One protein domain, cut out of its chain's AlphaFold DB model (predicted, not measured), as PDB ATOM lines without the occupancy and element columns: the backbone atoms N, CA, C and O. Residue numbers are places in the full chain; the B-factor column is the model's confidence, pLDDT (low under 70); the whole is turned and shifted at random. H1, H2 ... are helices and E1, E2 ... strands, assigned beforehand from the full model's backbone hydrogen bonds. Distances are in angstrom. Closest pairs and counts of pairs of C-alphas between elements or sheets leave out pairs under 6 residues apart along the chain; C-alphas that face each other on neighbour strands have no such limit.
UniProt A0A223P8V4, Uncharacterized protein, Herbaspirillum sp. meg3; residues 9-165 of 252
ATOM      1  N   ARG A   9     247.501 337.631 159.676       93.31
ATOM      2  CA  ARG A   9     248.026 336.500 158.908       93.31
ATOM      3  C   ARG A   9     247.322 336.371 157.574       93.31
ATOM      4  O   ARG A   9     246.117 336.595 157.475       93.31
ATOM      5  N   VAL A  10     248.075 335.990 156.548       91.81
ATOM      6  CA  VAL A  10     247.492 335.665 155.244       91.81
ATOM      7  C   VAL A  10     246.754 334.335 155.348       91.81
ATOM      8  O   VAL A  10     247.368 333.296 155.571       91.81
ATOM      9  N   THR A  11     245.444 334.360 155.150       90.94
ATOM     10  CA  THR A  11     244.573 333.177 155.190       90.94
ATOM     11  C   THR A  11     244.414 332.547 153.810       90.94
ATOM     12  O   THR A  11     244.262 331.331 153.690       90.94
ATOM     13  N   ALA A  12     244.474 333.358 152.752       88.62
ATOM     14  CA  ALA A  12     244.432 332.883 151.380       88.62
ATOM     15  C   ALA A  12     245.138 333.846 150.425       88.62
ATOM     16  O   ALA A  12     245.235 335.054 150.654       88.62
ATOM     17  N   ILE A  13     245.600 333.301 149.301       89.00
ATOM     18  CA  ILE A  13     246.054 334.098 148.166       89.00
ATOM     19  C   ILE A  13     245.267 333.652 146.951       89.00
ATOM     20  O   ILE A  13     245.364 332.504 146.518       89.00
ATOM     21  N   SER A  14     244.497 334.572 146.391       87.25
ATOM     22  CA  SER A  14     243.702 334.323 145.197       87.25
ATOM     23  C   SER A  14     244.339 335.035 144.010       87.25
ATOM     24  O   SER A  14     244.727 336.198 144.121       87.25
ATOM     25  N   VAL A  15     244.430 334.371 142.860       85.94
ATOM     26  CA  VAL A  15     244.964 334.942 141.614       85.94
ATOM     27  C   VAL A  15     243.963 334.818 140.475       85.94
ATOM     28  O   VAL A  15     243.170 333.880 140.427       85.94
ATOM     29  N   PHE A  16     244.013 335.764 139.543       83.00
ATOM     30  CA  PHE A  16     243.110 335.850 138.400       83.00
ATOM     31  C   PHE A  16     243.899 336.007 137.097       83.00
ATOM     32  O   PHE A  16     244.841 336.805 137.043       83.00
ATOM     33  N   GLU A  17     243.507 335.263 136.055       80.50
ATOM     34  CA  GLU A  17     244.246 335.133 134.787       80.50
ATOM     35  C   GLU A  17     245.757 334.889 135.000       80.50
ATOM     36  O   GLU A  17     246.581 335.703 134.557       80.50
ATOM     37  N   PRO A  18     246.148 333.807 135.705       79.75
ATOM     38  CA  PRO A  18     247.556 333.476 135.878       79.75
ATOM     39  C   PRO A  18     248.214 333.189 134.526       79.75
ATOM     40  O   PRO A  18     247.627 332.565 133.636       79.75
ATOM     41  N   TRP A  19     249.459 333.629 134.368       78.94
ATOM     42  CA  TRP A  19     250.283 333.234 133.239       78.94
ATOM     43  C   TRP A  19     250.780 331.814 133.444       78.94
ATOM     44  O   TRP A  19     251.737 331.549 134.169       78.94
ATOM     45  N   LEU A  20     250.110 330.901 132.754       72.56
ATOM     46  CA  LEU A  20     250.515 329.513 132.634       72.56
ATOM     47  C   LEU A  20     251.430 329.384 131.410       72.56
ATOM     48  O   LEU A  20     251.034 329.746 130.304       72.56
ATOM     49  N   GLU A  21     252.657 328.910 131.599       65.62
ATOM     50  CA  GLU A  21     253.476 328.404 130.494       65.62
ATOM     51  C   GLU A  21     253.358 326.876 130.451       65.62
ATOM     52  O   GLU A  21     253.251 326.255 131.511       65.62
ATOM     53  N   PRO A  22     253.398 326.240 129.268       63.53
ATOM     54  CA  PRO A  22     253.478 324.789 129.186       63.53
ATOM     55  C   PRO A  22     254.742 324.270 129.873       63.53
ATOM     56  O   PRO A  22     255.856 324.733 129.610       63.53
ATOM     57  N   GLY A  23     254.567 323.276 130.736       58.56
ATOM     58  CA  GLY A  23     255.654 322.612 131.444       58.56
ATOM     59  C   GLY A  23     255.274 322.229 132.877       58.56
ATOM     60  O   GLY A  23     254.247 322.674 133.383       58.56
ATOM     61  N   PRO A  24     256.102 321.406 133.544       50.34
ATOM     62  CA  PRO A  24     255.799 320.862 134.870       50.34
ATOM     63  C   PRO A  24     255.981 321.865 136.021       50.34
ATOM     64  O   PRO A  24     255.616 321.564 137.153       50.34
ATOM     65  N   VAL A  25     256.565 323.041 135.765       49.97
ATOM     66  CA  VAL A  25     256.857 324.046 136.796       49.97
ATOM     67  C   VAL A  25     256.297 325.399 136.358       49.97
ATOM     68  O   VAL A  25     256.685 325.879 135.289       49.97
ATOM     69  N   PRO A  26     255.435 326.047 137.165       53.00
ATOM     70  CA  PRO A  26     255.021 327.425 136.934       53.00
ATOM     71  C   PRO A  26     256.253 328.330 136.948       53.00
ATOM     72  O   PRO A  26     256.899 328.511 137.979       53.00
ATOM     73  N   LYS A  27     256.615 328.875 135.787       58.31
ATOM     74  CA  LYS A  27     257.825 329.695 135.654       58.31
ATOM     75  C   LYS A  27     257.601 331.134 136.114       58.31
ATOM     76  O   LYS A  27     258.532 331.755 136.621       58.31
ATOM     77  N   LEU A  28     256.392 331.674 135.927       65.75
ATOM     78  CA  LEU A  28     256.156 333.119 135.958       65.75
ATOM     79  C   LEU A  28     255.006 333.505 136.894       65.75
ATOM     80  O   LEU A  28     253.857 333.177 136.598       65.75
ATOM     81  N   PRO A  29     255.251 334.263 137.977       76.94
ATOM     82  CA  PRO A  29     254.198 334.778 138.842       76.94
ATOM     83  C   PRO A  29     253.576 336.041 138.245       76.94
ATOM     84  O   PRO A  29     253.650 337.119 138.830       76.94
ATOM     85  N   LEU A  30     253.032 335.912 137.035       85.12
ATOM     86  CA  LEU A  30     252.367 336.984 136.306       85.12
ATOM     87  C   LEU A  30     250.858 336.757 136.326       85.12
ATOM     88  O   LEU A  30     250.385 335.672 135.999       85.12
ATOM     89  N   PHE A  31     250.106 337.786 136.692       85.88
ATOM     90  CA  PHE A  31     248.667 337.710 136.923       85.88
ATOM     91  C   PHE A  31     247.956 338.897 136.300       85.88
ATOM     92  O   PHE A  31     248.520 339.983 136.157       85.88
ATOM     93  N   GLY A  32     246.681 338.731 135.987       86.25
ATOM     94  CA  GLY A  32     245.823 339.880 135.764       86.25
ATOM     95  C   GLY A  32     245.466 340.583 137.073       86.25
ATOM     96  O   GLY A  32     245.512 341.816 137.154       86.25
ATOM     97  N   ALA A  33     245.124 339.807 138.100       88.44
ATOM     98  CA  ALA A  33     244.821 340.304 139.436       88.44
ATOM     99  C   ALA A  33     245.304 339.324 140.517       88.44
ATOM    100  O   ALA A  33     245.426 338.127 140.264       88.44
ATOM    101  N   ILE A  34     245.571 339.834 141.716       90.12
ATOM    102  CA  ILE A  34     245.944 339.045 142.895       90.12
ATOM    103  C   ILE A  34     245.322 339.669 144.144       90.12
ATOM    104  O   ILE A  34     245.275 340.890 144.274       90.12
ATOM    105  N   ALA A  35     244.851 338.838 145.065       91.44
ATOM    106  CA  ALA A  35     244.379 339.250 146.375       91.44
ATOM    107  C   ALA A  35     245.139 338.488 147.463       91.44
ATOM    108  O   ALA A  35     245.231 337.263 147.400       91.44
ATOM    109  N   PHE A  36     245.653 339.223 148.444       92.12
ATOM    110  CA  PHE A  36     246.121 338.679 149.716       92.12
ATOM    111  C   PHE A  36     244.982 338.846 150.717       92.12
ATOM    112  O   PHE A  36     244.617 339.977 151.052       92.12
ATOM    113  N   GLU A  37     244.389 337.734 151.123       93.31
ATOM    114  CA  GLU A  37     243.287 337.675 152.079       93.31
ATOM    115  C   GLU A  37     243.863 337.466 153.478       93.31
ATOM    116  O   GLU A  37     244.725 336.613 153.678       93.31
ATOM    117  N   PHE A  38     243.404 338.279 154.421       92.94
ATOM    118  CA  PHE A  38     243.700 338.191 155.848       92.94
ATOM    119  C   PHE A  38     242.436 337.734 156.592       92.94
ATOM    120  O   PHE A  38     241.488 337.276 155.952       92.94
ATOM    121  N   GLU A  39     242.392 337.817 157.925       90.19
ATOM    122  CA  GLU A  39     241.259 337.256 158.681       90.19
ATOM    123  C   GLU A  39     239.899 337.897 158.321       90.19
ATOM    124  O   GLU A  39     238.897 337.199 158.202       90.19
ATOM    125  N   ASP A  40     239.860 339.213 158.120       90.50
ATOM    126  CA  ASP A  40     238.645 340.023 157.901       90.50
ATOM    127  C   ASP A  40     238.800 341.076 156.779       90.50
ATOM    128  O   ASP A  40     237.849 341.780 156.432       90.50
ATOM    129  N   VAL A  41     239.997 341.204 156.200       93.31
ATOM    130  CA  VAL A  41     240.349 342.221 155.199       93.31
ATOM    131  C   VAL A  41     241.216 341.629 154.099       93.31
ATOM    132  O   VAL A  41     241.854 340.598 154.276       93.31
ATOM    133  N   ALA A  42     241.293 342.310 152.962       92.00
ATOM    134  CA  ALA A  42     242.134 341.909 151.849       92.00
ATOM    135  C   ALA A  42     242.878 343.087 151.213       92.00
ATOM    136  O   ALA A  42     242.372 344.214 151.118       92.00
ATOM    137  N   LEU A  43     244.090 342.795 150.737       92.56
ATOM    138  CA  LEU A  43     244.843 343.643 149.820       92.56
ATOM    139  C   LEU A  43     244.677 343.103 148.404       92.56
ATOM    140  O   LEU A  43     245.219 342.054 148.057       92.56
ATOM    141  N   PHE A  44     243.939 343.840 147.582       90.50
ATOM    142  CA  PHE A  44     243.603 343.451 146.224       90.50
ATOM    143  C   PHE A  44     244.338 344.311 145.196       90.50
ATOM    144  O   PHE A  44     244.239 345.537 145.189       90.50
ATOM    145  N   PHE A  45     245.047 343.665 144.281       90.25
ATOM    146  CA  PHE A  45     245.738 344.284 143.161       90.25
ATOM    147  C   PHE A  45     245.103 343.800 141.865       90.25
ATOM    148  O   PHE A  45     244.911 342.605 141.659       90.25
ATOM    149  N   ARG A  46     244.813 344.723 140.950       87.69
ATOM    150  CA  ARG A  46     244.308 344.386 139.615       87.69
ATOM    151  C   ARG A  46     244.965 345.235 138.549       87.69
ATOM    152  O   ARG A  46     245.220 346.421 138.763       87.69
ATOM    153  N   SER A  47     245.194 344.641 137.388       85.81
ATOM    154  CA  SER A  47     245.688 345.359 136.224       85.81
ATOM    155  C   SER A  47     244.635 346.357 135.723       85.81
ATOM    156  O   SER A  47     243.572 345.935 135.251       85.81
ATOM    157  N   PRO A  48     244.899 347.679 135.765       77.31
ATOM    158  CA  PRO A  48     243.997 348.647 135.151       77.31
ATOM    159  C   PRO A  48     243.885 348.398 133.643       77.31
ATOM    160  O   PRO A  48     242.793 348.445 133.088       77.31
ATOM    161  N   LEU A  49     244.980 348.033 132.972       80.69
ATOM    162  CA  LEU A  49     244.952 347.844 131.524       80.69
ATOM    163  C   LEU A  49     244.053 346.676 131.089       80.69
ATOM    164  O   LEU A  49     243.431 346.743 130.028       80.69
ATOM    165  N   ARG A  50     243.947 345.633 131.920       80.38
ATOM    166  CA  ARG A  50     243.082 344.480 131.647       80.38
ATOM    167  C   ARG A  50     241.630 344.702 132.081       80.38
ATOM    168  O   ARG A  50     240.737 344.210 131.398       80.38
ATOM    169  N   TYR A  51     241.379 345.462 133.155       77.06
ATOM    170  CA  TYR A  51     240.054 345.503 133.806       77.06
ATOM    171  C   TYR A  51     239.461 346.892 134.063       77.06
ATOM    172  O   TYR A  51     238.488 347.010 134.807       77.06
ATOM    173  N   GLN A  52     239.979 347.967 133.466       66.75
ATOM    174  CA  GLN A  52     239.399 349.315 133.598       66.75
ATOM    175  C   GLN A  52     238.092 349.500 132.787       66.75
ATOM    176  O   GLN A  52     237.761 350.599 132.342       66.75
ATOM    177  N   PHE A  53     237.302 348.435 132.633       51.31
ATOM    178  CA  PHE A  53     236.002 348.438 131.970       51.31
ATOM    179  C   PHE A  53     234.909 348.262 133.022       51.31
ATOM    180  O   PHE A  53     234.804 347.226 133.663       51.31
ATOM    181  N   GLY A  54     234.126 349.319 133.233       40.25
ATOM    182  CA  GLY A  54     233.021 349.307 134.195       40.25
ATOM    183  C   GLY A  54     232.173 350.578 134.236       40.25
ATOM    184  O   GLY A  54     231.107 350.574 134.834       40.25
ATOM    185  N   ASN A  55     232.586 351.672 133.581       37.72
ATOM    186  CA  ASN A  55     231.687 352.796 133.338       37.72
ATOM    187  C   ASN A  55     232.139 353.615 132.110       37.72
ATOM    188  O   ASN A  55     233.088 354.393 132.224       37.72
ATOM    189  N   PRO A  56     231.478 353.500 130.942       38.78
ATOM    190  CA  PRO A  56     231.813 354.300 129.759       38.78
ATOM    191  C   PRO A  56     231.691 355.819 129.993       38.78
ATOM    192  O   PRO A  56     232.303 356.594 129.263       38.78
ATOM    193  N   LYS A  57     230.978 356.267 131.043       35.38
ATOM    194  CA  LYS A  57     230.883 357.685 131.449       35.38
ATOM    195  C   LYS A  57     232.007 358.146 132.393       35.38
ATOM    196  O   LYS A  57     232.097 359.332 132.695       35.38
ATOM    197  N   ARG A  58     232.862 357.232 132.865       37.62
ATOM    198  CA  ARG A  58     234.030 357.504 133.725       37.62
ATOM    199  C   ARG A  58     235.298 356.839 133.185       37.62
ATOM    200  O   ARG A  58     236.169 356.464 133.960       37.62
ATOM    201  N   ILE A  59     235.433 356.713 131.867       41.59
ATOM    202  CA  ILE A  59     236.766 356.575 131.275       41.59
ATOM    203  C   ILE A  59     237.446 357.916 131.557       41.59
ATOM    204  O   ILE A  59     236.992 358.930 131.013       41.59
ATOM    205  N   PRO A  60     238.464 358.001 132.434       35.91
ATOM    206  CA  PRO A  60     239.212 359.236 132.541       35.91
ATOM    207  C   PRO A  60     239.756 359.508 131.136       35.91
ATOM    208  O   PRO A  60     240.368 358.640 130.524       35.91
ATOM    209  N   LYS A  61     239.516 360.704 130.591       39.19
ATOM    210  CA  LYS A  61     240.151 361.139 129.332       39.19
ATOM    211  C   LYS A  61     241.682 361.222 129.454       39.19
ATOM    212  O   LYS A  61     242.372 361.473 128.473       39.19
ATOM    213  N   GLN A  62     242.206 361.028 130.660       35.72
ATOM    214  CA  GLN A  62     243.612 360.819 130.944       35.72
ATOM    215  C   GLN A  62     243.913 359.326 130.820       35.72
ATOM    216  O   GLN A  62     243.129 358.506 131.288       35.72
ATOM    217  N   ALA A  63     245.033 359.007 130.167       37.47
ATOM    218  CA  ALA A  63     245.569 357.663 129.969       37.47
ATOM    219  C   ALA A  63     245.239 356.709 131.135       37.47
ATOM    220  O   ALA A  63     245.270 357.176 132.279       37.47
ATOM    221  N   PRO A  64     244.974 355.406 130.873       48.00
ATOM    222  CA  PRO A  64     244.770 354.420 131.936       48.00
ATOM    223  C   PRO A  64     245.840 354.670 132.989       48.00
ATOM    224  O   PRO A  64     247.026 354.689 132.652       48.00
ATOM    225  N   SER A  65     245.427 355.050 134.202       49.00
ATOM    226  CA  SER A  65     246.360 355.499 135.229       49.00
ATOM    227  C   SER A  65     247.432 354.423 135.335       49.00
ATOM    228  O   SER A  65     247.090 353.278 135.625       49.00
ATOM    229  N   LYS A  66     248.687 354.768 135.013       56.38
ATOM    230  CA  LYS A  66     249.845 353.860 134.879       56.38
ATOM    231  C   LYS A  66     250.272 353.214 136.214       56.38
ATOM    232  O   LYS A  66     251.458 353.053 136.486       56.38
ATOM    233  N   SER A  67     249.327 352.956 137.107       59.75
ATOM    234  CA  SER A  67     249.542 352.548 138.485       59.75
ATOM    235  C   SER A  67     248.573 351.437 138.860       59.75
ATOM    236  O   SER A  67     247.358 351.601 138.726       59.75
ATOM    237  N   CYS A  68     249.103 350.340 139.391       67.31
ATOM    238  CA  CYS A  68     248.315 349.308 140.056       67.31
ATOM    239  C   CYS A  68     248.286 349.604 141.557       67.31
ATOM    240  O   CYS A  68     249.087 349.064 142.303       67.31
ATOM    241  N   LEU A  69     247.422 350.513 142.011       75.19
ATOM    242  CA  LEU A  69     247.326 350.781 143.449       75.19
ATOM    243  C   LEU A  69     246.609 349.617 144.157       75.19
ATOM    244  O   LEU A  69     245.601 349.141 143.627       75.19
ATOM    245  N   PRO A  70     247.074 349.191 145.347       85.06
ATOM    246  CA  PRO A  70     246.345 348.237 146.164       85.06
ATOM    247  C   PRO A  70     244.991 348.822 146.556       85.06
ATOM    248  O   PRO A  70     244.893 349.947 147.053       85.06
ATOM    249  N   ILE A  71     243.950 348.029 146.358       85.94
ATOM    250  CA  ILE A  71     242.611 348.272 146.869       85.94
ATOM    251  C   ILE A  71     242.531 347.560 148.214       85.94
ATOM    252  O   ILE A  71     242.730 346.351 148.309       85.94
ATOM    253  N   ARG A  72     242.266 348.335 149.261       89.00
ATOM    254  CA  ARG A  72     241.935 347.807 150.583       89.00
ATOM    255  C   ARG A  72     240.440 347.539 150.593       89.00
ATOM    256  O   ARG A  72     239.677 348.453 150.282       89.00
ATOM    257  N   CYS A  73     240.049 346.322 150.921       87.44
ATOM    258  CA  CYS A  73     238.648 345.924 150.940       87.44
ATOM    259  C   CYS A  73     238.393 344.904 152.049       87.44
ATOM    260  O   CYS A  73     239.323 344.222 152.481       87.44
ATOM    261  N   ASP A  74     237.156 344.829 152.526       92.31
ATOM    262  CA  ASP A  74     236.695 343.686 153.320       92.31
ATOM    263  C   ASP A  74     236.454 342.459 152.412       92.31
ATOM    264  O   ASP A  74     236.565 342.532 151.180       92.31
ATOM    265  N   LEU A  75     236.156 341.305 153.014       90.00
ATOM    266  CA  LEU A  75     235.972 340.057 152.266       90.00
ATOM    267  C   LEU A  75     234.707 340.053 151.383       90.00
ATOM    268  O   LEU A  75     234.696 339.386 150.346       90.00
ATOM    269  N   GLU A  76     233.668 340.816 151.733       90.75
ATOM    270  CA  GLU A  76     232.439 340.932 150.933       90.75
ATOM    271  C   GLU A  76     232.695 341.752 149.659       90.75
ATOM    272  O   GLU A  76     232.372 341.333 148.542       90.75
ATOM    273  N   GLN A  77     233.370 342.889 149.805       88.00
ATOM    274  CA  GLN A  77     233.845 343.719 148.702       88.00
ATOM    275  C   GLN A  77     234.817 342.955 147.805       88.00
ATOM    276  O   GLN A  77     234.749 343.074 146.574       88.00
ATOM    277  N   LEU A  78     235.710 342.148 148.388       87.44
ATOM    278  CA  LEU A  78     236.574 341.273 147.609       87.44
ATOM    279  C   LEU A  78     235.745 340.269 146.804       87.44
ATOM    280  O   LEU A  78     235.995 340.122 145.610       87.44
ATOM    281  N   ALA A  79     234.755 339.607 147.406       87.19
ATOM    282  CA  ALA A  79     233.882 338.674 146.694       87.19
ATOM    283  C   ALA A  79     233.151 339.352 145.520       87.19
ATOM    284  O   ALA A  79     233.117 338.798 144.416       87.19
ATOM    285  N   TRP A  80     232.669 340.585 145.707       86.31
ATOM    286  CA  TRP A  80     232.100 341.392 144.624       86.31
ATOM    287  C   TRP A  80     233.114 341.659 143.501       86.31
ATOM    288  O   TRP A  80     232.816 341.443 142.324       86.31
ATOM    289  N   HIS A  81     234.342 342.064 143.845       84.69
ATOM    290  CA  HIS A  81     235.418 342.241 142.867       84.69
ATOM    291  C   HIS A  81     235.759 340.938 142.135       84.69
ATOM    292  O   HIS A  81     235.971 340.964 140.918       84.69
ATOM    293  N   LYS A  82     235.795 339.808 142.853       84.69
ATOM    294  CA  LYS A  82     236.055 338.486 142.279       84.69
ATOM    295  C   LYS A  82     234.982 338.128 141.245       84.69
ATOM    296  O   LYS A  82     235.333 337.718 140.134       84.69
ATOM    297  N   GLY A  83     233.708 338.351 141.579       82.94
ATOM    298  CA  GLY A  83     232.563 338.157 140.683       82.94
ATOM    299  C   GLY A  83     232.639 339.037 139.435       82.94
ATOM    300  O   GLY A  83     232.620 338.519 138.320       82.94
ATOM    301  N   LEU A  84     232.854 340.346 139.610       81.44
ATOM    302  CA  LEU A  84     232.969 341.292 138.497       81.44
ATOM    303  C   LEU A  84     234.093 340.912 137.522       81.44
ATOM    304  O   LEU A  84     233.900 340.956 136.309       81.44
ATOM    305  N   LEU A  85     235.276 340.545 138.027       78.88
ATOM    306  CA  LEU A  85     236.378 340.130 137.154       78.88
ATOM    307  C   LEU A  85     236.059 338.832 136.407       78.88
ATOM    308  O   LEU A  85     236.354 338.742 135.217       78.88
ATOM    309  N   THR A  86     235.412 337.872 137.070       77.19
ATOM    310  CA  THR A  86     234.985 336.605 136.452       77.19
ATOM    311  C   THR A  86     234.014 336.850 135.295       77.19
ATOM    312  O   THR A  86     234.161 336.253 134.229       77.19
ATOM    313  N   GLU A  87     233.065 337.774 135.462       73.38
ATOM    314  CA  GLU A  87     232.133 338.174 134.399       73.38
ATOM    315  C   GLU A  87     232.827 338.907 133.241       73.38
ATOM    316  O   GLU A  87     232.515 338.665 132.073       73.38
ATOM    317  N   LEU A  88     233.783 339.791 133.549       70.12
ATOM    318  CA  LEU A  88     234.532 340.557 132.544       70.12
ATOM    319  C   LEU A  88     235.538 339.708 131.762       70.12
ATOM    320  O   LEU A  88     235.895 340.053 130.631       70.12
ATOM    321  N   GLY A  89     236.030 338.623 132.351       62.94
ATOM    322  CA  GLY A  89     236.972 337.729 131.708       62.94
ATOM    323  C   GLY A  89     236.290 336.901 130.617       62.94
ATOM    324  O   GLY A  89     235.836 335.777 130.819       62.94
ATOM    325  N   MET A  90     236.239 337.470 129.414       53.22
ATOM    326  CA  MET A  90     235.563 336.915 128.232       53.22
ATOM    327  C   MET A  90     236.142 335.558 127.765       53.22
ATOM    328  O   MET A  90     235.480 334.803 127.048       53.22
ATOM    329  N   ALA A  91     237.351 335.189 128.207       48.97
ATOM    330  CA  ALA A  91     237.950 333.872 127.992       48.97
ATOM    331  C   ALA A  91     237.597 332.912 129.146       48.97
ATOM    332  O   ALA A  91     238.416 332.675 130.031       48.97
ATOM    333  N   ARG A  92     236.388 332.329 129.090       45.06
ATOM    334  CA  ARG A  92     235.741 331.433 130.086       45.06
ATOM    335  C   ARG A  92     236.584 330.297 130.719       45.06
ATOM    336  O   ARG A  92     236.051 329.590 131.565       45.06
ATOM    337  N   ARG A  93     237.836 330.059 130.309       43.16
ATOM    338  CA  ARG A  93     238.721 329.028 130.893       43.16
ATOM    339  C   ARG A  93     239.822 329.569 131.816       43.16
ATOM    340  O   ARG A  93     240.236 328.826 132.692       43.16
ATOM    341  N   LEU A  94     240.261 330.826 131.664       43.94
ATOM    342  CA  LEU A  94     241.266 331.454 132.549       43.94
ATOM    343  C   LEU A  94     240.719 332.564 133.435       43.94
ATOM    344  O   LEU A  94     241.379 332.977 134.386       43.94
ATOM    345  N   SER A  95     239.528 333.058 133.128       51.72
ATOM    346  CA  SER A  95     238.843 334.077 133.912       51.72
ATOM    347  C   SER A  95     238.238 333.541 135.211       51.72
ATOM    348  O   SER A  95     237.275 334.097 135.723       51.72
ATOM    349  N   GLY A  96     238.780 332.444 135.735       56.53
ATOM    350  CA  GLY A  96     238.461 331.920 137.051       56.53
ATOM    351  C   GLY A  96     239.522 332.345 138.055       56.53
ATOM    352  O   GLY A  96     240.694 332.517 137.716       56.53
ATOM    353  N   TRP A  97     239.109 332.503 139.305       69.56
ATOM    354  CA  TRP A  97     240.054 332.656 140.400       69.56
ATOM    355  C   TRP A  97     240.675 331.307 140.740       69.56
ATOM    356  O   TRP A  97     239.956 330.339 140.981       69.56
ATOM    357  N   ALA A  98     242.001 331.257 140.787       73.44
ATOM    358  CA  ALA A  98     242.726 330.151 141.387       73.44
ATOM    359  C   ALA A  98     243.153 330.560 142.797       73.44
ATOM    360  O   ALA A  98     243.703 331.644 142.994       73.44
ATOM    361  N   VAL A  99     242.900 329.697 143.776       65.75
ATOM    362  CA  VAL A  99     243.441 329.863 145.126       65.75
ATOM    363  C   VAL A  99     244.798 329.177 145.160       65.75
ATOM    364  O   VAL A  99     244.910 328.000 144.816       65.75
ATOM    365  N   ILE A 100     245.835 329.909 145.554       64.88
ATOM    366  CA  ILE A 100     247.151 329.331 145.798       64.88
ATOM    367  C   ILE A 100     247.050 328.526 147.088       64.88
ATOM    368  O   ILE A 100     246.902 329.084 148.172       64.88
ATOM    369  N   GLN A 101     247.120 327.207 146.957       57.50
ATOM    370  CA  GLN A 101     247.216 326.284 148.082       57.50
ATOM    371  C   GLN A 101     248.686 325.922 148.334       57.50
ATOM    372  O   GLN A 101     249.514 325.958 147.416       57.50
ATOM    373  N   ALA A 102     249.017 325.548 149.573       51.84
ATOM    374  CA  ALA A 102     250.284 324.893 149.879       51.84
ATOM    375  C   ALA A 102     250.320 323.555 149.117       51.84
ATOM    376  O   ALA A 102     249.568 322.635 149.422       51.84
ATOM    377  N   ALA A 103     251.102 323.494 148.037       50.09
ATOM    378  CA  ALA A 103     251.035 322.387 147.088       50.09
ATOM    379  C   ALA A 103     251.495 321.056 147.712       50.09
ATOM    380  O   ALA A 103     252.424 321.025 148.521       50.09
ATOM    381  N   PRO A 104     250.951 319.944 147.196       38.91
ATOM    382  CA  PRO A 104     251.803 319.097 146.371       38.91
ATOM    383  C   PRO A 104     251.197 318.942 144.966       38.91
ATOM    384  O   PRO A 104     250.218 318.232 144.802       38.91
ATOM    385  N   LEU A 105     251.821 319.600 143.974       46.97
ATOM    386  CA  LEU A 105     251.537 319.563 142.523       46.97
ATOM    387  C   LEU A 105     250.097 319.995 142.143       46.97
ATOM    388  O   LEU A 105     249.135 319.301 142.408       46.97
ATOM    389  N   GLU A 106     249.822 321.164 141.560       40.12
ATOM    390  CA  GLU A 106     250.093 321.477 140.141       40.12
ATOM    391  C   GLU A 106     250.066 322.997 139.834       40.12
ATOM    392  O   GLU A 106     250.112 323.414 138.683       40.12
ATOM    393  N   MET A 107     250.046 323.871 140.842       48.88
ATOM    394  CA  MET A 107     250.087 325.332 140.635       48.88
ATOM    395  C   MET A 107     250.965 326.041 141.667       48.88
ATOM    396  O   MET A 107     250.628 327.110 142.176       48.88
ATOM    397  N   SER A 108     252.097 325.443 142.040       50.94
ATOM    398  CA  SER A 108     252.939 326.064 143.058       50.94
ATOM    399  C   SER A 108     253.646 327.278 142.452       50.94
ATOM    400  O   SER A 108     254.583 327.128 141.672       50.94
ATOM    401  N   TYR A 109     253.208 328.475 142.835       64.44
ATOM    402  CA  TYR A 109     254.093 329.622 142.982       64.44
ATOM    403  C   TYR A 109     254.831 329.405 144.305       64.44
ATOM    404  O   TYR A 109     254.304 329.791 145.352       64.44
ATOM    405  N   PRO A 110     256.005 328.743 144.320       62.91
ATOM    406  CA  PRO A 110     256.566 328.199 145.555       62.91
ATOM    407  C   PRO A 110     256.915 329.294 146.569       62.91
ATOM    408  O   PRO A 110     257.017 329.016 147.757       62.91
ATOM    409  N   ALA A 111     257.112 330.532 146.105       69.94
ATOM    410  CA  ALA A 111     257.328 331.697 146.953       69.94
ATOM    411  C   ALA A 111     256.025 332.241 147.565       69.94
ATOM    412  O   ALA A 111     256.030 332.629 148.724       69.94
ATOM    413  N   LEU A 112     254.906 332.231 146.826       78.88
ATOM    414  CA  LEU A 112     253.620 332.735 147.328       78.88
ATOM    415  C   LEU A 112     252.986 331.782 148.333       78.88
ATOM    416  O   LEU A 112     252.445 332.233 149.333       78.88
ATOM    417  N   ALA A 113     253.103 330.471 148.113       76.69
ATOM    418  CA  ALA A 113     252.584 329.478 149.052       76.69
ATOM    419  C   ALA A 113     253.219 329.595 150.452       76.69
ATOM    420  O   ALA A 113     252.550 329.321 151.441       76.69
ATOM    421  N   ARG A 114     254.480 330.047 150.552       79.81
ATOM    422  CA  ARG A 114     255.162 330.280 151.842       79.81
ATOM    423  C   ARG A 114     254.594 331.454 152.633       79.81
ATOM    424  O   ARG A 114     254.896 331.575 153.809       79.81
ATOM    425  N   LEU A 115     253.834 332.331 151.981       86.69
ATOM    426  CA  LEU A 115     253.222 333.478 152.640       86.69
ATOM    427  C   LEU A 115     251.927 333.104 153.360       86.69
ATOM    428  O   LEU A 115     251.445 333.911 154.144       86.69
ATOM    429  N   LEU A 116     251.348 331.927 153.092       86.81
ATOM    430  CA  LEU A 116     250.191 331.441 153.840       86.81
ATOM    431  C   LEU A 116     250.565 331.318 155.323       86.81
ATOM    432  O   LEU A 116     251.659 330.863 155.651       86.81
ATOM    433  N   ASP A 117     249.673 331.782 156.196       88.50
ATOM    434  CA  ASP A 117     249.863 331.953 157.641       88.50
ATOM    435  C   ASP A 117     250.957 332.952 158.062       88.50
ATOM    436  O   ASP A 117     251.117 333.218 159.259       88.50
ATOM    437  N   ALA A 118     251.675 333.567 157.117       90.94
ATOM    438  CA  ALA A 118     252.678 334.572 157.431       90.94
ATOM    439  C   ALA A 118     252.012 335.891 157.851       90.94
ATOM    440  O   ALA A 118     251.041 336.356 157.248       90.94
ATOM    441  N   GLU A 119     252.551 336.509 158.899       94.06
ATOM    442  CA  GLU A 119     252.049 337.768 159.448       94.06
ATOM    443  C   GLU A 119     252.567 338.955 158.635       94.06
ATOM    444  O   GLU A 119     253.775 339.077 158.437       94.06
ATOM    445  N   LEU A 120     251.692 339.855 158.181       93.12
ATOM    446  CA  LEU A 120     252.124 341.071 157.491       93.12
ATOM    447  C   LEU A 120     252.697 342.083 158.494       93.12
ATOM    448  O   LEU A 120     251.979 342.648 159.322       93.12
ATOM    449  N   VAL A 121     253.994 342.362 158.368       93.69
ATOM    450  CA  VAL A 121     254.745 343.271 159.254       93.69
ATOM    451  C   VAL A 121     254.808 344.682 158.684       93.69
ATOM    452  O   VAL A 121     254.816 345.665 159.424       93.69
ATOM    453  N   SER A 122     254.846 344.810 157.359       91.12
ATOM    454  CA  SER A 122     254.785 346.109 156.699       91.12
ATOM    455  C   SER A 122     254.382 345.979 155.242       91.12
ATOM    456  O   SER A 122     254.557 344.936 154.619       91.12
ATOM    457  N   TYR A 123     253.914 347.077 154.665       90.00
ATOM    458  CA  TYR A 123     253.887 347.248 153.221       90.00
ATOM    459  C   TYR A 123     254.222 348.689 152.872       90.00
ATOM    460  O   TYR A 123     253.885 349.613 153.621       90.00
ATOM    461  N   CYS A 124     254.874 348.893 151.735       88.19
ATOM    462  CA  CYS A 124     255.270 350.222 151.299       88.19
ATOM    463  C   CYS A 124     255.143 350.394 149.781       88.19
ATOM    464  O   CYS A 124     255.144 349.445 148.992       88.19
ATOM    465  N   PHE A 125     254.995 351.653 149.381       87.75
ATOM    466  CA  PHE A 125     254.951 352.061 147.987       87.75
ATOM    467  C   PHE A 125     256.374 352.423 147.578       87.75
ATOM    468  O   PHE A 125     256.876 353.474 147.973       87.75
ATOM    469  N   LEU A 126     257.020 351.568 146.789       87.88
ATOM    470  CA  LEU A 126     258.350 351.867 146.254       87.88
ATOM    471  C   LEU A 126     258.252 352.796 145.041       87.88
ATOM    472  O   LEU A 126     259.111 353.641 144.810       87.88
ATOM    473  N   SER A 127     257.196 352.637 144.242       85.69
ATOM    474  CA  SER A 127     256.870 353.526 143.127       85.69
ATOM    475  C   SER A 127     255.397 353.381 142.736       85.69
ATOM    476  O   SER A 127     254.656 352.593 143.318       85.69
ATOM    477  N   ARG A 128     254.963 354.086 141.684       78.06
ATOM    478  CA  ARG A 128     253.619 353.903 141.097       78.06
ATOM    479  C   ARG A 128     253.378 352.492 140.545       78.06
ATOM    480  O   ARG A 128     252.225 352.115 140.352       78.06
ATOM    481  N   GLN A 129     254.448 351.752 140.269       84.44
ATOM    482  CA  GLN A 129     254.404 350.431 139.652       84.44
ATOM    483  C   GLN A 129     254.846 349.320 140.607       84.44
ATOM    484  O   GLN A 129     254.641 348.164 140.276       84.44
ATOM    485  N   ARG A 130     255.459 349.627 141.758       88.44
ATOM    486  CA  ARG A 130     256.074 348.628 142.647       88.44
ATOM    487  C   ARG A 130     255.612 348.814 144.084       88.44
ATOM    488  O   ARG A 130     255.761 349.902 144.643       88.44
ATOM    489  N   PHE A 131     255.121 347.729 144.665       90.81
ATOM    490  CA  PHE A 131     254.592 347.660 146.023       90.81
ATOM    491  C   PHE A 131     255.277 346.512 146.734       90.81
ATOM    492  O   PHE A 131     255.321 345.407 146.201       90.81
ATOM    493  N   GLU A 132     255.813 346.780 147.914       91.75
ATOM    494  CA  GLU A 132     256.477 345.770 148.725       91.75
ATOM    495  C   GLU A 132     255.572 345.346 149.871       91.75
ATOM    496  O   GLU A 132     254.972 346.195 150.534       91.75
ATOM    497  N   LEU A 133     255.477 344.036 150.082       91.88
ATOM    498  CA  LEU A 133     254.809 343.392 151.204       91.88
ATOM    499  C   LEU A 133     255.873 342.622 151.993       91.88
ATOM    500  O   LEU A 133     256.565 341.772 151.432       91.88
ATOM    501  N   CYS A 134     256.005 342.915 153.282       92.31
ATOM    502  CA  CYS A 134     256.961 342.259 154.168       92.31
ATOM    503  C   CYS A 134     256.209 341.417 155.189       92.31
ATOM    504  O   CYS A 134     255.315 341.924 155.874       92.31
ATOM    505  N   PHE A 135     256.616 340.160 155.321       91.56
ATOM    506  CA  PHE A 135     255.981 339.198 156.209       91.56
ATOM    507  C   PHE A 135     256.971 338.690 157.261       91.56
ATOM    508  O   PHE A 135     258.167 338.575 156.990       91.56
ATOM    509  N   ALA A 136     256.491 338.389 158.465       91.62
ATOM    510  CA  ALA A 136     257.325 337.891 159.552       91.62
ATOM    511  C   ALA A 136     257.942 336.536 159.174       91.62
ATOM    512  O   ALA A 136     257.245 335.632 158.715       91.62
ATOM    513  N   GLY A 137     259.258 336.397 159.356       85.31
ATOM    514  CA  GLY A 137     259.980 335.153 159.061       85.31
ATOM    515  C   GLY A 137     260.061 334.778 157.574       85.31
ATOM    516  O   GLY A 137     260.517 333.682 157.260       85.31
ATOM    517  N   CYS A 138     259.654 335.671 156.665       84.38
ATOM    518  CA  CYS A 138     259.667 335.463 155.217       84.38
ATOM    519  C   CYS A 138     260.451 336.575 154.503       84.38
ATOM    520  O   CYS A 138     260.600 337.683 155.017       84.38
ATOM    521  N   GLU A 139     260.922 336.301 153.284       82.19
ATOM    522  CA  GLU A 139     261.447 337.349 152.400       82.19
ATOM    523  C   GLU A 139     260.328 338.311 151.967       82.19
ATOM    524  O   GLU A 139     259.166 337.912 151.841       82.19
ATOM    525  N   SER A 140     260.674 339.577 151.707       88.12
ATOM    526  CA  SER A 140     259.712 340.533 151.163       88.12
ATOM    527  C   SER A 140     259.332 340.177 149.728       88.12
ATOM    528  O   SER A 140     260.140 339.690 148.927       88.12
ATOM    529  N   VAL A 141     258.071 340.437 149.395       89.06
ATOM    530  CA  VAL A 141     257.501 340.174 148.076       89.06
ATOM    531  C   VAL A 141     257.090 341.483 147.427       89.06
ATOM    532  O   VAL A 141     256.424 342.326 148.026       89.06
ATOM    533  N   LEU A 142     257.479 341.646 146.167       90.12
ATOM    534  CA  LEU A 142     257.130 342.778 145.331       90.12
ATOM    535  C   LEU A 142     255.976 342.433 144.405       90.12
ATOM    536  O   LEU A 142     256.099 341.538 143.571       90.12
ATOM    537  N   VAL A 143     254.913 343.229 144.472       91.31
ATOM    538  CA  VAL A 143     253.901 343.327 143.419       91.31
ATOM    539  C   VAL A 143     254.337 344.426 142.452       91.31
ATOM    540  O   VAL A 143     254.450 345.592 142.827       91.31
ATOM    541  N   THR A 144     254.611 344.057 141.202       90.06
ATOM    542  CA  THR A 144     255.106 344.951 140.150       90.06
ATOM    543  C   THR A 144     254.139 344.999 138.970       90.06
ATOM    544  O   THR A 144     253.841 343.976 138.364       90.06
ATOM    545  N   TYR A 145     253.680 346.191 138.604       89.44
ATOM    546  CA  TYR A 145     252.910 346.442 137.390       89.44
ATOM    547  C   TYR A 145     253.840 346.493 136.172       89.44
ATOM    548  O   TYR A 145     254.648 347.412 136.042       89.44
ATOM    549  N   ARG A 146     253.714 345.507 135.283       88.31
ATOM    550  CA  ARG A 146     254.499 345.358 134.053       88.31
ATOM    551  C   ARG A 146     253.796 346.041 132.886       88.31
ATOM    552  O   ARG A 146     253.039 345.422 132.136       88.31
ATOM    553  N   GLU A 147     254.002 347.352 132.764       86.06
ATOM    554  CA  GLU A 147     253.412 348.154 131.679       86.06
ATOM    555  C   GLU A 147     253.888 347.723 130.286       86.06
ATOM    556  O   GLU A 147     253.169 347.918 129.314       86.06
ATOM    557  N   ASP A 148     255.062 347.097 130.227       86.25
ATOM    558  CA  ASP A 148     255.710 346.482 129.069       86.25
ATOM    559  C   ASP A 148     255.098 345.130 128.657       86.25
ATOM    560  O   ASP A 148     255.459 344.554 127.626       86.25
ATOM    561  N   LEU A 149     254.185 344.602 129.475       88.06
ATOM    562  CA  LEU A 149     253.668 343.246 129.364       88.06
ATOM    563  C   LEU A 149     252.160 343.217 129.559       88.06
ATOM    564  O   LEU A 149     251.663 342.589 130.485       88.06
ATOM    565  N   ASP A 150     251.455 343.983 128.722       85.62
ATOM    566  CA  ASP A 150     249.998 344.184 128.747       85.62
ATOM    567  C   ASP A 150     249.406 344.595 130.110       85.62
ATOM    568  O   ASP A 150     248.200 344.469 130.360       85.62
ATOM    569  N   GLY A 151     250.245 345.178 130.969       85.88
ATOM    570  CA  GLY A 151     249.871 345.582 132.314       85.88
ATOM    571  C   GLY A 151     249.730 344.406 133.277       85.88
ATOM    572  O   GLY A 151     248.987 344.539 134.250       85.88
ATOM    573  N   ALA A 152     250.362 343.262 133.016       87.81
ATOM    574  CA  ALA A 152     250.398 342.140 133.948       87.81
ATOM    575  C   ALA A 152     250.964 342.556 135.319       87.81
ATOM    576  O   ALA A 152     251.786 343.466 135.436       87.81
ATOM    577  N   LEU A 153     250.529 341.875 136.372       89.69
ATOM    578  CA  LEU A 153     251.075 342.002 137.716       89.69
ATOM    579  C   LEU A 153     252.077 340.887 137.953       89.69
ATOM    580  O   LEU A 153     251.702 339.723 137.945       89.69
ATOM    581  N   GLN A 154     253.332 341.239 138.183       89.62
ATOM    582  CA  GLN A 154     254.361 340.308 138.619       89.62
ATOM    583  C   GLN A 154     254.417 340.278 140.140       89.62
ATOM    584  O   GLN A 154     254.476 341.341 140.754       89.62
ATOM    585  N   VAL A 155     254.461 339.093 140.744       88.00
ATOM    586  CA  VAL A 155     254.593 338.954 142.200       88.00
ATOM    587  C   VAL A 155     255.764 338.052 142.546       88.00
ATOM    588  O   VAL A 155     255.718 336.854 142.307       88.00
ATOM    589  N   ALA A 156     256.834 338.608 143.095       85.38
ATOM    590  CA  ALA A 156     258.054 337.840 143.320       85.38
ATOM    591  C   ALA A 156     258.867 338.356 144.508       85.38
ATOM    592  O   ALA A 156     258.660 339.500 144.906       85.38
ATOM    593  N   PRO A 157     259.809 337.560 145.048       84.06
ATOM    594  CA  PRO A 157     260.773 338.058 146.025       84.06
ATOM    595  C   PRO A 157     261.469 339.328 145.528       84.06
ATOM    596  O   PRO A 157     261.740 339.455 144.330       84.06
ATOM    597  N   ALA A 158     261.784 340.264 146.425       72.88
ATOM    598  CA  ALA A 158     262.317 341.573 146.031       72.88
ATOM    599  C   ALA A 158     263.623 341.524 145.220       72.88
ATOM    600  O   ALA A 158     263.863 342.397 144.382       72.88
ATOM    601  N   ALA A 159     264.428 340.480 145.419       68.44
ATOM    602  CA  ALA A 159     265.664 340.235 144.681       68.44
ATOM    603  C   ALA A 159     265.449 339.679 143.258       68.44
ATOM    604  O   ALA A 159     266.411 339.546 142.502       68.44
ATOM    605  N   TRP A 160     264.213 339.344 142.872       74.44
ATOM    606  CA  TRP A 160     263.917 338.676 141.609       74.44
ATOM    607  C   TRP A 160     263.042 339.531 140.691       74.44
ATOM    608  O   TRP A 160     261.912 339.902 141.015       74.44
ATOM    609  N   MET A 161     263.549 339.788 139.485       72.12
ATOM    610  CA  MET A 161     262.781 340.385 138.399       72.12
ATOM    611  C   MET A 161     262.733 339.427 137.219       72.12
ATOM    612  O   MET A 161     263.764 339.038 136.671       72.12
ATOM    613  N   HIS A 162     261.519 339.067 136.808       72.38
ATOM    614  CA  HIS A 162     261.356 338.201 135.662       72.38
ATOM    615  C   HIS A 162     261.710 338.915 134.352       72.38
ATOM    616  O   HIS A 162     261.122 339.950 134.026       72.38
ATOM    617  N   THR A 163     262.608 338.320 133.569       78.31
ATOM    618  CA  THR A 163     262.936 338.783 132.216       78.31
ATOM    619  C   THR A 163     262.332 337.826 131.196       78.31
ATOM    620  O   THR A 163     262.673 336.646 131.198       78.31
ATOM    621  N   ILE A 164     261.469 338.341 130.318       81.06
ATOM    622  CA  ILE A 164     261.038 337.637 129.106       81.06
ATOM    623  C   ILE A 164     261.759 338.209 127.889       81.06
ATOM    624  O   ILE A 164     262.128 339.385 127.863       81.06
ATOM    625  N   HIS A 165     261.908 337.379 126.861       86.44
ATOM    626  CA  HIS A 165     262.437 337.786 125.557       86.44
ATOM    627  C   HIS A 165     261.391 337.689 124.445       86.44
ATOM    628  O   HIS A 165     261.502 338.390 123.444       86.44
TER     629      HIS A 165
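Overview. This is residues 9 to 165 of the 252 residues of an uncharacterized protein of Herbaspirillum sp. meg3 (UniProt A0A223P8V4). Two strongly twisted antiparallel sheets stand partly face to face, one of five strands, E4 E3 E2 E1 E5, and one of four, E6 E7 E8 E9, and the long helix H2 covers the five-stranded sheet on its face away from the other sheet. The sheets come closest at one corner, where E9 nears E2 and E3; the small helix H3 sits between sheet edges E5 and E9, and a long link, residues 52 to 70, loops out from the body. The printed part has 157 residues, with three named helices and nine named strands in the order E1 E2 E3 H1 E4 H2 E5 H3 E6 E7 E8 E9. The class is mixed, helices and strands, though the named elements hold only 70 residues, under half. The whole is compact, with a radius of gyration of the C-alphas of 15.1 A and spans of 45 by 35 by 29 A.

Arrangement. E1, residues 12 to 16, E2, residues 33 to 37, and E3, residues 41 to 46, form a meander, each strand the antiparallel neighbour of the one before. E1 and E2 are a hairpin, with N 14 and O 35 within hydrogen-bond range at 3.0 A. E2 and E3 are also a hairpin, with N 34 and O 45 at 2.8 A. E4, residues 71 to 74, is the edge strand beside E3, with N 44 and O 71 at 2.9 A. E5, residues 97 to 100, is the other edge strand, beside E1, with N 98 and O 15 at 2.9 A. H2, residues 75 to 88, is on one face of this sheet, making two layers, a helix over a sheet, at a height of 9.3 A. It lies over E3 and E2 and runs along the strands, at 18 degrees to E2 on the local plane; its closest C-alphas to E3 are those of Leu 75 and Val 41, 5.7 A apart. H1, residues 48 to 51, is close to H2 but not clearly touching, the C-alphas of Tyr 51 and Leu 85 being 7.3 A apart. E6, residues 120 to 125, E7, residues 130 to 135, E8, residues 141 to 146, and E9, residues 152 to 157, form a second meander, each neighbouring pair a hairpin. Within hydrogen-bond range are N 124 and O 132 at 3.0 A, N 131 and O 143 at 2.9 A, and N 144 and O 154 at 2.8 A. The closest C-alphas of E2 and E9, those of Ala 33 and Leu 153, are 6.7 A apart. Residues 30 to 31 pair antiparallel with residues 153 to 154 of E9. H3, residues 110 to 113, only grazes both sheets; its closest C-alphas to E9 are those of Ala 111 and Ala 156, 7.2 A apart. H1 only just grazes the four-stranded sheet, with 5 pairs of C-alphas within 10 A. E6 is apart from E1, E2 and E3. In H2 every O i to N i+4 pair is within hydrogen-bond range; H1 and H3 are too short for such a pair.

Along the chain. E1 begins at C-alpha 12, (244.432, 332.883, 151.380), and is 13.4 A long; E2 is 13.0 A and E3 16.2 A. H2 runs 19.8 A from C-alpha 75 at (235.972, 340.057, 152.266). E6, E7, E8 and E9 are 14.8 A, 16.5 A, 15.2 A and 16.4 A long. E9 ends at C-alpha 157, (260.773, 338.058, 146.025).

Size, cuts and confidence. The two C-alphas farthest apart, those of Lys 61 and Pro 104, are 46.8 A apart. The printed part has no cut. The links E1 to E2 and H1 to E4 are long. The mean pLDDT of the printed part is 75.5; residues 21 to 28, 52 to 68, 89 to 97, 99 to 111 and 159 are under 70.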